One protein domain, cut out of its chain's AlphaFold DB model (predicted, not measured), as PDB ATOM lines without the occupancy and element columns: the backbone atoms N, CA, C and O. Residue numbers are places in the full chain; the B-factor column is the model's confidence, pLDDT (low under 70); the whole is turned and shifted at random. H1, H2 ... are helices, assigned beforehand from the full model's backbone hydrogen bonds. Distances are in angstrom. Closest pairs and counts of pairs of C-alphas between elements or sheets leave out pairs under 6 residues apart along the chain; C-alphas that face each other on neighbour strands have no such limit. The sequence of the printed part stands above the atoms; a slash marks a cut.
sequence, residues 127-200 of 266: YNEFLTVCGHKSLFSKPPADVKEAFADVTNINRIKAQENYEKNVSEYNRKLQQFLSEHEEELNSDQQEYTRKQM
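What this domain is: This is residues 127 to 200 of the 266 residues of an uncharacterized protein of Strongyloides stercoralis (UniProt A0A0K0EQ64). One long helix, H3, makes most of the length, and the short helix H4 folds back beside its last part to form a helical hairpin. At the other end of H3 a small head is made of two short helices: H1 crosses the first part of H3 steeply, and H2 lies near the start of H3. The printed part has 74 residues with four named helices, H1, H2, H3 and H4 along the chain, and no named strand; the class is all helix. The whole is only just extended, close to loose, with a radius of gyration of the C-alphas of 17.1 A, and it spans 51 by 25 by 17 A.

Where its parts are: Find C-alpha 127 at (195.794, 192.121, 163.745); here H1 begins, and it runs through residues 127 to 133, 9.8 A from first to last C-alpha. Go on to residues 145 to 152 for H2, 11.0 A long. At C-alpha 157, at (185.579, 183.273, 161.062), H3 begins, and it runs 38.9 A to C-alpha 183 at (197.269, 214.400, 140.843). Residues 190 to 199 are H4, 14.4 A long, which ends at C-alpha 199 at (204.255, 203.107, 150.872).

How they stand to each other: Look first at residues 158 to 166, the part of H3 that touches H1. The closest C-alphas are those of Phe 130 and Ala 162, 4.8 A apart, and the two helices run opposite ways at a steep tilt of 67 degrees, only just short of about perpendicular. H1 and H2 only just touch, with 3 pairs of C-alphas within 8 A, the closest those of Phe 130 and Phe 151 at 7.3 A; their lines are only just about perpendicular, at 71 degrees. H2 and H3 are close but not clearly touching, with the C-alphas of Phe 151 and Arg 159 the closest at 5.9 A. Further along, residues 177 to 181 of H3 touch H4, and the closest C-alphas are those of Leu 181 and Gln 193, 6.7 A apart. H3 and H4 are a hairpin, at a shallow tilt of 13 degrees, opposite ways. H4 is apart from H1 and H2. In H1, H2, H3 and H4 every O i to N i+4 pair is within hydrogen-bond range.

The domain as a whole: Measure from Asp 146 to Glu 186 and you have the two C-alphas farthest apart, 50.8 A. The printed part has no cut. The link from H1 to H2, 11 residues, is long; H2 to H3 is tight and H3 to H4 is short. The mean pLDDT of the printed part is 91.5, and one residue, Leu 139 in the long link, is under 70.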
ATOM      1  N   TYR A 127     196.098 192.401 162.342       92.14
ATOM      2  CA  TYR A 127     195.794 192.121 163.745       92.14
ATOM      3  C   TYR A 127     194.864 193.168 164.374       92.14
ATOM      4  O   TYR A 127     193.965 192.822 165.131       92.14
ATOM      5  N   ASN A 128     195.034 194.447 164.041       92.25
ATOM      6  CA  ASN A 128     194.174 195.520 164.541       92.25
ATOM      7  C   ASN A 128     192.790 195.490 163.873       92.25
ATOM      8  O   ASN A 128     191.794 195.787 164.534       92.25
ATOM      9  N   GLU A 129     192.713 195.091 162.599       92.75
ATOM     10  CA  GLU A 129     191.435 194.780 161.940       92.75
ATOM     11  C   GLU A 129     190.719 193.640 162.674       92.75
ATOM     12  O   GLU A 129     189.545 193.755 163.017       92.75
ATOM     13  N   PHE A 130     191.447 192.579 163.032       93.68
ATOM     14  CA  PHE A 130     190.905 191.463 163.806       93.68
ATOM     15  C   PHE A 130     190.398 191.884 165.188       93.68
ATOM     16  O   PHE A 130     189.288 191.518 165.570       93.68
ATOM     17  N   LEU A 131     191.153 192.710 165.919       92.42
ATOM     18  CA  LEU A 131     190.690 193.274 167.192       92.42
ATOM     19  C   LEU A 131     189.394 194.076 167.020       92.42
ATOM     20  O   LEU A 131     188.486 193.950 167.840       92.42
ATOM     21  N   THR A 132     189.284 194.845 165.935       91.73
ATOM     22  CA  THR A 132     188.078 195.620 165.613       91.73
ATOM     23  C   THR A 132     186.883 194.705 165.334       91.73
ATOM     24  O   THR A 132     185.803 194.941 165.875       91.73
ATOM     25  N   VAL A 133     187.076 193.624 164.565       92.43
ATOM     26  CA  VAL A 133     186.042 192.605 164.296       92.43
ATOM     27  C   VAL A 133     185.587 191.908 165.584       92.43
ATOM     28  O   VAL A 133     184.392 191.688 165.764       92.43
ATOM     29  N   CYS A 134     186.509 191.633 166.509       90.26
ATOM     30  CA  CYS A 134     186.213 191.049 167.821       90.26
ATOM     31  C   CYS A 134     185.608 192.049 168.831       90.26
ATOM     32  O   CYS A 134     185.353 191.682 169.974       90.26
ATOM     33  N   GLY A 135     185.393 193.314 168.450       86.66
ATOM     34  CA  GLY A 135     184.833 194.351 169.328       86.66
ATOM     35  C   GLY A 135     185.829 194.963 170.323       86.66
ATOM     36  O   GLY A 135     185.443 195.779 171.163       86.66
ATOM     37  N   HIS A 136     187.118 194.634 170.219       82.86
ATOM     38  CA  HIS A 136     188.173 195.154 171.090       82.86
ATOM     39  C   HIS A 136     188.630 196.544 170.623       82.86
ATOM     40  O   HIS A 136     189.611 196.696 169.898       82.86
ATOM     41  N   LYS A 137     187.899 197.587 171.039       72.84
ATOM     42  CA  LYS A 137     188.152 198.984 170.625       72.84
ATOM     43  C   LYS A 137     189.376 199.628 171.286       72.84
ATOM     44  O   LYS A 137     189.894 200.623 170.782       72.84
ATOM     45  N   SER A 138     189.834 199.100 172.420       75.97
ATOM     46  CA  SER A 138     190.982 199.666 173.130       75.97
ATOM     47  C   SER A 138     192.284 199.071 172.605       75.97
ATOM     48  O   SER A 138     192.730 198.013 173.043       75.97
ATOM     49  N   LEU A 139     192.940 199.789 171.691       69.89
ATOM     50  CA  LEU A 139     194.277 199.432 171.196       69.89
ATOM     51  C   LEU A 139     195.368 199.526 172.283       69.89
ATOM     52  O   LEU A 139     196.486 199.062 172.069       69.89
ATOM     53  N   PHE A 140     195.054 200.117 173.441       76.00
ATOM     54  CA  PHE A 140     195.985 200.304 174.555       76.00
ATOM     55  C   PHE A 140     195.835 199.251 175.661       76.00
ATOM     56  O   PHE A 140     196.725 199.132 176.501       76.00
ATOM     57  N   SER A 141     194.744 198.476 175.680       78.88
ATOM     58  CA  SER A 141     194.610 197.354 176.610       78.88
ATOM     59  C   SER A 141     195.147 196.071 175.984       78.88
ATOM     60  O   SER A 141     194.951 195.789 174.799       78.88
ATOM     61  N   LYS A 142     195.847 195.276 176.800       80.92
ATOM     62  CA  LYS A 142     196.370 193.980 176.375       80.92
ATOM     63  C   LYS A 142     195.175 193.084 176.014       80.92
ATOM     64  O   LYS A 142     194.325 192.875 176.877       80.92
ATOM     65  N   PRO A 143     195.088 192.579 174.773       81.05
ATOM     66  CA  PRO A 143     193.980 191.725 174.389       81.05
ATOM     67  C   PRO A 143     194.020 190.423 175.206       81.05
ATOM     68  O   PRO A 143     195.127 189.953 175.522       81.05
ATOM     69  N   PRO A 144     192.848 189.859 175.546       82.94
ATOM     70  CA  PRO A 144     192.732 188.552 176.182       82.94
ATOM     71  C   PRO A 144     193.517 187.451 175.435       82.94
ATOM     72  O   PRO A 144     193.807 187.575 174.241       82.94
ATOM     73  N   ALA A 145     193.943 186.401 176.144       85.66
ATOM     74  CA  ALA A 145     194.793 185.350 175.567       85.66
ATOM     75  C   ALA A 145     194.069 184.554 174.465       85.66
ATOM     76  O   ALA A 145     194.649 184.301 173.412       85.66
ATOM     77  N   ASP A 146     192.782 184.288 174.669       86.82
ATOM     78  CA  ASP A 146     191.844 183.681 173.722       86.82
ATOM     79  C   ASP A 146     191.764 184.454 172.399       86.82
ATOM     80  O   ASP A 146     191.750 183.852 171.330       86.82
ATOM     81  N   VAL A 147     191.820 185.791 172.433       88.75
ATOM     82  CA  VAL A 147     191.840 186.620 171.214       88.75
ATOM     83  C   VAL A 147     193.121 186.377 170.411       88.75
ATOM     84  O   VAL A 147     193.094 186.322 169.183       88.75
ATOM     85  N   LYS A 148     194.264 186.192 171.081       87.04
ATOM     86  CA  LYS A 148     195.527 185.890 170.389       87.04
ATOM     87  C   LYS A 148     195.532 184.493 169.781       87.04
ATOM     88  O   LYS A 148     196.042 184.328 168.677       87.04
ATOM     89  N   GLU A 149     194.975 183.514 170.485       89.33
ATOM     90  CA  GLU A 149     194.820 182.146 169.982       89.33
ATOM     91  C   GLU A 149     193.871 182.112 168.779       89.33
ATOM     92  O   GLU A 149     194.218 181.561 167.735       89.33
ATOM     93  N   ALA A 150     192.743 182.822 168.863       90.05
ATOM     94  CA  ALA A 150     191.794 182.974 167.765       90.05
ATOM     95  C   ALA A 150     192.408 183.654 166.526       90.05
ATOM     96  O   ALA A 150     192.063 183.304 165.400       90.05
ATOM     97  N   PHE A 151     193.344 184.595 166.705       91.84
ATOM     98  CA  PHE A 151     194.085 185.189 165.587       91.84
ATOM     99  C   PHE A 151     195.083 184.214 164.942       91.84
ATOM    100  O   PHE A 151     195.356 184.307 163.744       91.84
ATOM    101  N   ALA A 152     195.661 183.294 165.719       90.42
ATOM    102  CA  ALA A 152     196.600 182.301 165.202       90.42
ATOM    103  C   ALA A 152     195.899 181.231 164.346       90.42
ATOM    104  O   ALA A 152     196.487 180.747 163.374       90.42
ATOM    105  N   ASP A 153     194.636 180.923 164.646       90.10
ATOM    106  CA  ASP A 153     193.800 180.000 163.880       90.10
ATOM    107  C   ASP A 153     193.385 180.600 162.523       90.10
ATOM    108  O   ASP A 153     192.703 181.619 162.447       90.10
ATOM    109  N   VAL A 154     193.838 179.990 161.421       89.76
ATOM    110  CA  VAL A 154     193.550 180.427 160.036       89.76
ATOM    111  C   VAL A 154     192.100 180.195 159.627       89.76
ATOM    112  O   VAL A 154     191.632 180.834 158.689       89.76
ATOM    113  N   THR A 155     191.399 179.303 160.324       91.66
ATOM    114  CA  THR A 155     190.009 178.929 160.035       91.66
ATOM    115  C   THR A 155     188.996 179.752 160.828       91.66
ATOM    116  O   THR A 155     187.795 179.678 160.570       91.66
ATOM    117  N   ASN A 156     189.466 180.581 161.764       90.80
ATOM    118  CA  ASN A 156     188.606 181.415 162.585       90.80
ATOM    119  C   ASN A 156     187.818 182.424 161.726       90.80
ATOM    120  O   ASN A 156     188.400 183.238 161.007       90.80
ATOM    121  N   ILE A 157     186.487 182.419 161.852       94.51
ATOM    122  CA  ILE A 157     185.579 183.273 161.062       94.51
ATOM    123  C   ILE A 157     185.910 184.765 161.226       94.51
ATOM    124  O   ILE A 157     185.910 185.513 160.247       94.51
ATOM    125  N   ASN A 158     186.253 185.209 162.440       93.76
ATOM    126  CA  ASN A 158     186.612 186.607 162.688       93.76
ATOM    127  C   ASN A 158     187.946 186.970 162.028       93.76
ATOM    128  O   ASN A 158     188.107 188.097 161.562       93.76
ATOM    129  N   ARG A 159     188.892 186.025 161.948       93.36
ATOM    130  CA  ARG A 159     190.160 186.226 161.241       93.36
ATOM    131  C   ARG A 159     189.957 186.307 159.734       93.36
ATOM    132  O   ARG A 159     190.528 187.203 159.122       93.36
ATOM    133  N   ILE A 160     189.145 185.424 159.153       93.15
ATOM    134  CA  ILE A 160     188.816 185.462 157.719       93.15
ATOM    135  C   ILE A 160     188.177 186.813 157.374       93.15
ATOM    136  O   ILE A 160     188.665 187.518 156.496       93.15
ATOM    137  N   LYS A 161     187.183 187.251 158.155       95.12
ATOM    138  CA  LYS A 161     186.552 188.567 157.985       95.12
ATOM    139  C   LYS A 161     187.540 189.731 158.135       95.12
ATOM    140  O   LYS A 161     187.472 190.713 157.398       95.12
ATOM    141  N   ALA A 162     188.469 189.644 159.087       94.76
ATOM    142  CA  ALA A 162     189.517 190.649 159.257       94.76
ATOM    143  C   ALA A 162     190.500 190.676 158.078       94.76
ATOM    144  O   ALA A 162     190.952 191.754 157.698       94.76
ATOM    145  N   GLN A 163     190.808 189.516 157.493       93.99
ATOM    146  CA  GLN A 163     191.637 189.395 156.295       93.99
ATOM    147  C   GLN A 163     190.959 190.052 155.092       93.99
ATOM    148  O   GLN A 163     191.580 190.895 154.453       93.99
ATOM    149  N   GLU A 164     189.682 189.755 154.842       95.11
ATOM    150  CA  GLU A 164     188.900 190.381 153.765       95.11
ATOM    151  C   GLU A 164     188.850 191.911 153.909       95.11
ATOM    152  O   GLU A 164     189.093 192.646 152.948       95.11
ATOM    153  N   ASN A 165     188.597 192.410 155.126       95.20
ATOM    154  CA  ASN A 165     188.615 193.846 155.416       95.20
ATOM    155  C   ASN A 165     189.999 194.459 155.180       95.20
ATOM    156  O   ASN A 165     190.107 195.510 154.550       95.20
ATOM    157  N   TYR A 166     191.056 193.806 155.668       95.26
ATOM    158  CA  TYR A 166     192.430 194.265 155.494       95.26
ATOM    159  C   TYR A 166     192.812 194.346 154.012       95.26
ATOM    160  O   TYR A 166     193.334 195.369 153.576       95.26
ATOM    161  N   GLU A 167     192.517 193.309 153.228       95.12
ATOM    162  CA  GLU A 167     192.795 193.273 151.789       95.12
ATOM    163  C   GLU A 167     192.036 194.370 151.044       95.12
ATOM    164  O   GLU A 167     192.644 195.123 150.283       95.12
ATOM    165  N   LYS A 168     190.741 194.545 151.334       96.12
ATOM    166  CA  LYS A 168     189.933 195.633 150.769       96.12
ATOM    167  C   LYS A 168     190.516 197.009 151.104       96.12
ATOM    168  O   LYS A 168     190.671 197.844 150.210       96.12
ATOM    169  N   ASN A 169     190.871 197.235 152.368       96.16
ATOM    170  CA  ASN A 169     191.441 198.498 152.837       96.16
ATOM    171  C   ASN A 169     192.821 198.760 152.211       96.16
ATOM    172  O   ASN A 169     193.134 199.901 151.874       96.16
ATOM    173  N   VAL A 170     193.634 197.720 152.003       96.02
ATOM    174  CA  VAL A 170     194.916 197.807 151.287       96.02
ATOM    175  C   VAL A 170     194.711 198.157 149.813       96.02
ATOM    176  O   VAL A 170     195.397 199.047 149.309       96.02
ATOM    177  N   SER A 171     193.766 197.516 149.125       95.36
ATOM    178  CA  SER A 171     193.443 197.836 147.730       95.36
ATOM    179  C   SER A 171     192.959 199.278 147.575       95.36
ATOM    180  O   SER A 171     193.425 199.990 146.686       95.36
ATOM    181  N   GLU A 172     192.077 199.745 148.463       96.56
ATOM    182  CA  GLU A 172     191.612 201.136 148.465       96.56
ATOM    183  C   GLU A 172     192.753 202.119 148.762       96.56
ATOM    184  O   GLU A 172     192.879 203.143 148.088       96.56
ATOM    185  N   TYR A 173     193.608 201.799 149.735       97.42
ATOM    186  CA  TYR A 173     194.775 202.602 150.083       97.42
ATOM    187  C   TYR A 173     195.754 202.737 148.915       97.42
ATOM    188  O   TYR A 173     196.143 203.850 148.564       97.42
ATOM    189  N   ASN A 174     196.109 201.624 148.270       96.89
ATOM    190  CA  ASN A 174     196.998 201.631 147.111       96.89
ATOM    191  C   ASN A 174     196.386 202.414 145.941       96.89
ATOM    192  O   ASN A 174     197.095 203.187 145.302       96.89
ATOM    193  N   ARG A 175     195.073 202.277 145.695       96.81
ATOM    194  CA  ARG A 175     194.355 203.069 144.681       96.81
ATOM    195  C   ARG A 175     194.444 204.566 144.979       96.81
ATOM    196  O   ARG A 175     194.745 205.346 144.083       96.81
ATOM    197  N   LYS A 176     194.218 204.972 146.232       97.06
ATOM    198  CA  LYS A 176     194.336 206.373 146.661       97.06
ATOM    199  C   LYS A 176     195.773 206.897 146.542       97.06
ATOM    200  O   LYS A 176     195.956 208.035 146.140       97.06
ATOM    201  N   LEU A 177     196.791 206.079 146.830       96.72
ATOM    202  CA  LEU A 177     198.196 206.462 146.617       96.72
ATOM    203  C   LEU A 177     198.532 206.640 145.130       96.72
ATOM    204  O   LEU A 177     199.305 207.528 144.788       96.72
ATOM    205  N   GLN A 178     197.975 205.804 144.248       96.11
ATOM    206  CA  GLN A 178     198.127 205.970 142.798       96.11
ATOM    207  C   GLN A 178     197.444 207.246 142.307       96.11
ATOM    208  O   GLN A 178     198.024 207.969 141.506       96.11
ATOM    209  N   GLN A 179     196.246 207.535 142.819       96.08
ATOM    210  CA  GLN A 179     195.528 208.772 142.528       96.08
ATOM    211  C   GLN A 179     196.340 209.999 142.972       96.08
ATOM    212  O   GLN A 179     196.601 210.864 142.149       96.08
ATOM    213  N   PHE A 180     196.851 210.003 144.207       95.81
ATOM    214  CA  PHE A 180     197.731 211.062 144.716       95.81
ATOM    215  C   PHE A 180     198.974 211.265 143.831       95.81
ATOM    216  O   PHE A 180     199.329 212.387 143.491       95.81
ATOM    217  N   LEU A 181     199.627 210.180 143.400       95.82
ATOM    218  CA  LEU A 181     200.770 210.273 142.482       95.82
ATOM    219  C   LEU A 181     200.406 210.892 141.128       95.82
ATOM    220  O   LEU A 181     201.240 211.584 140.560       95.82
ATOM    221  N   SER A 182     199.205 210.618 140.616       95.07
ATOM    222  CA  SER A 182     198.726 211.169 139.345       95.07
ATOM    223  C   SER A 182     198.325 212.637 139.470       95.07
ATOM    224  O   SER A 182     198.555 213.404 138.545       95.07
ATOM    225  N   GLU A 183     197.714 213.024 140.589       93.21
ATOM    226  CA  GLU A 183     197.269 214.400 140.843       93.21
ATOM    227  C   GLU A 183     198.451 215.345 141.109       93.21
ATOM    228  O   GLU A 183     198.382 216.520 140.763       93.21
ATOM    229  N   HIS A 184     199.559 214.824 141.649       91.68
ATOM    230  CA  HIS A 184     200.759 215.597 141.986       91.68
ATOM    231  C   HIS A 184     201.995 215.228 141.138       91.68
ATOM    232  O   HIS A 184     203.130 215.449 141.568       91.68
ATOM    233  N   GLU A 185     201.816 214.648 139.945       91.42
ATOM    234  CA  GLU A 185     202.930 214.150 139.114       91.42
ATOM    235  C   GLU A 185     203.940 215.252 138.747       91.42
ATOM    236  O   GLU A 185     205.149 215.036 138.840       91.42
ATOM    237  N   GLU A 186     203.446 216.437 138.383       89.22
ATOM    238  CA  GLU A 186     204.268 217.591 137.989       89.22
ATOM    239  C   GLU A 186     204.862 218.349 139.190       89.22
ATOM    240  O   GLU A 186     205.854 219.066 139.057       89.22
ATOM    241  N   GLU A 187     204.265 218.195 140.375       89.66
ATOM    242  CA  GLU A 187     204.689 218.888 141.595       89.66
ATOM    243  C   GLU A 187     205.786 218.121 142.345       89.66
ATOM    244  O   GLU A 187     206.712 218.723 142.900       89.66
ATOM    245  N   LEU A 188     205.682 216.788 142.380       92.51
ATOM    246  CA  LEU A 188     206.548 215.939 143.189       92.51
ATOM    247  C   LEU A 188     207.842 215.570 142.468       92.51
ATOM    248  O   LEU A 188     207.846 215.084 141.338       92.51
ATOM    249  N   ASN A 189     208.957 215.679 143.187       92.22
ATOM    250  CA  ASN A 189     210.256 215.218 142.710       92.22
ATOM    251  C   ASN A 189     210.371 213.676 142.715       92.22
ATOM    252  O   ASN A 189     209.539 212.954 143.275       92.22
ATOM    253  N   SER A 190     211.454 213.151 142.136       94.12
ATOM    254  CA  SER A 190     211.693 211.704 142.035       94.12
ATOM    255  C   SER A 190     211.690 210.977 143.385       94.12
ATOM    256  O   SER A 190     211.126 209.888 143.485       94.12
ATOM    257  N   ASP A 191     212.282 211.569 144.424       94.05
ATOM    258  CA  ASP A 191     212.426 210.953 145.749       94.05
ATOM    259  C   ASP A 191     211.080 210.879 146.484       94.05
ATOM    260  O   ASP A 191     210.778 209.898 147.170       94.05
ATOM    261  N   GLN A 192     210.241 211.901 146.317       94.58
ATOM    262  CA  GLN A 192     208.869 211.982 146.822       94.58
ATOM    263  C   GLN A 192     207.948 210.983 146.129       94.58
ATOM    264  O   GLN A 192     207.205 210.247 146.794       94.58
ATOM    265  N   GLN A 193     208.044 210.880 144.803       95.70
ATOM    266  CA  GLN A 193     207.308 209.870 144.057       95.70
ATOM    267  C   GLN A 193     207.750 208.452 144.451       95.70
ATOM    268  O   GLN A 193     206.917 207.576 144.689       95.70
ATOM    269  N   GLU A 194     209.059 208.205 144.569       95.92
ATOM    270  CA  GLU A 194     209.595 206.902 144.974       95.92
ATOM    271  C   GLU A 194     209.177 206.537 146.407       95.92
ATOM    272  O   GLU A 194     208.770 205.400 146.660       95.92
ATOM    273  N   TYR A 195     209.214 207.490 147.343       96.66
ATOM    274  CA  TYR A 195     208.733 207.284 148.708       96.66
ATOM    275  C   TYR A 195     207.260 206.877 148.732       96.66
ATOM    276  O   TYR A 195     206.906 205.905 149.402       96.66
ATOM    277  N   THR A 196     206.414 207.573 147.972       96.00
ATOM    278  CA  THR A 196     204.977 207.283 147.884       96.00
ATOM    279  C   THR A 196     204.729 205.888 147.307       96.00
ATOM    280  O   THR A 196     203.974 205.107 147.888       96.00
ATOM    281  N   ARG A 197     205.444 205.500 146.240       95.49
ATOM    282  CA  ARG A 197     205.393 204.132 145.686       95.49
ATOM    283  C   ARG A 197     205.840 203.082 146.710       95.49
ATOM    284  O   ARG A 197     205.224 202.026 146.809       95.49
ATOM    285  N   LYS A 198     206.864 203.374 147.522       94.95
ATOM    286  CA  LYS A 198     207.330 202.496 148.617       94.95
ATOM    287  C   LYS A 198     206.310 202.343 149.753       94.95
ATOM    288  O   LYS A 198     206.419 201.374 150.506       94.95
ATOM    289  N   GLN A 199     205.344 203.257 149.898       94.48
ATOM    290  CA  GLN A 199     204.255 203.107 150.872       94.48
ATOM    291  C   GLN A 199     203.184 202.109 150.423       94.48
ATOM    292  O   GLN A 199     202.475 201.579 151.280       94.48
ATOM    293  N   MET A 200     203.078 201.820 149.121       94.42
ATOM    294  CA  MET A 200     202.113 200.847 148.611       94.42
ATOM    295  C   MET A 200     202.367 199.467 149.221       94.42
ATOM    296  O   MET A 200     203.503 198.994 149.322       94.42
TER     297      MET A 200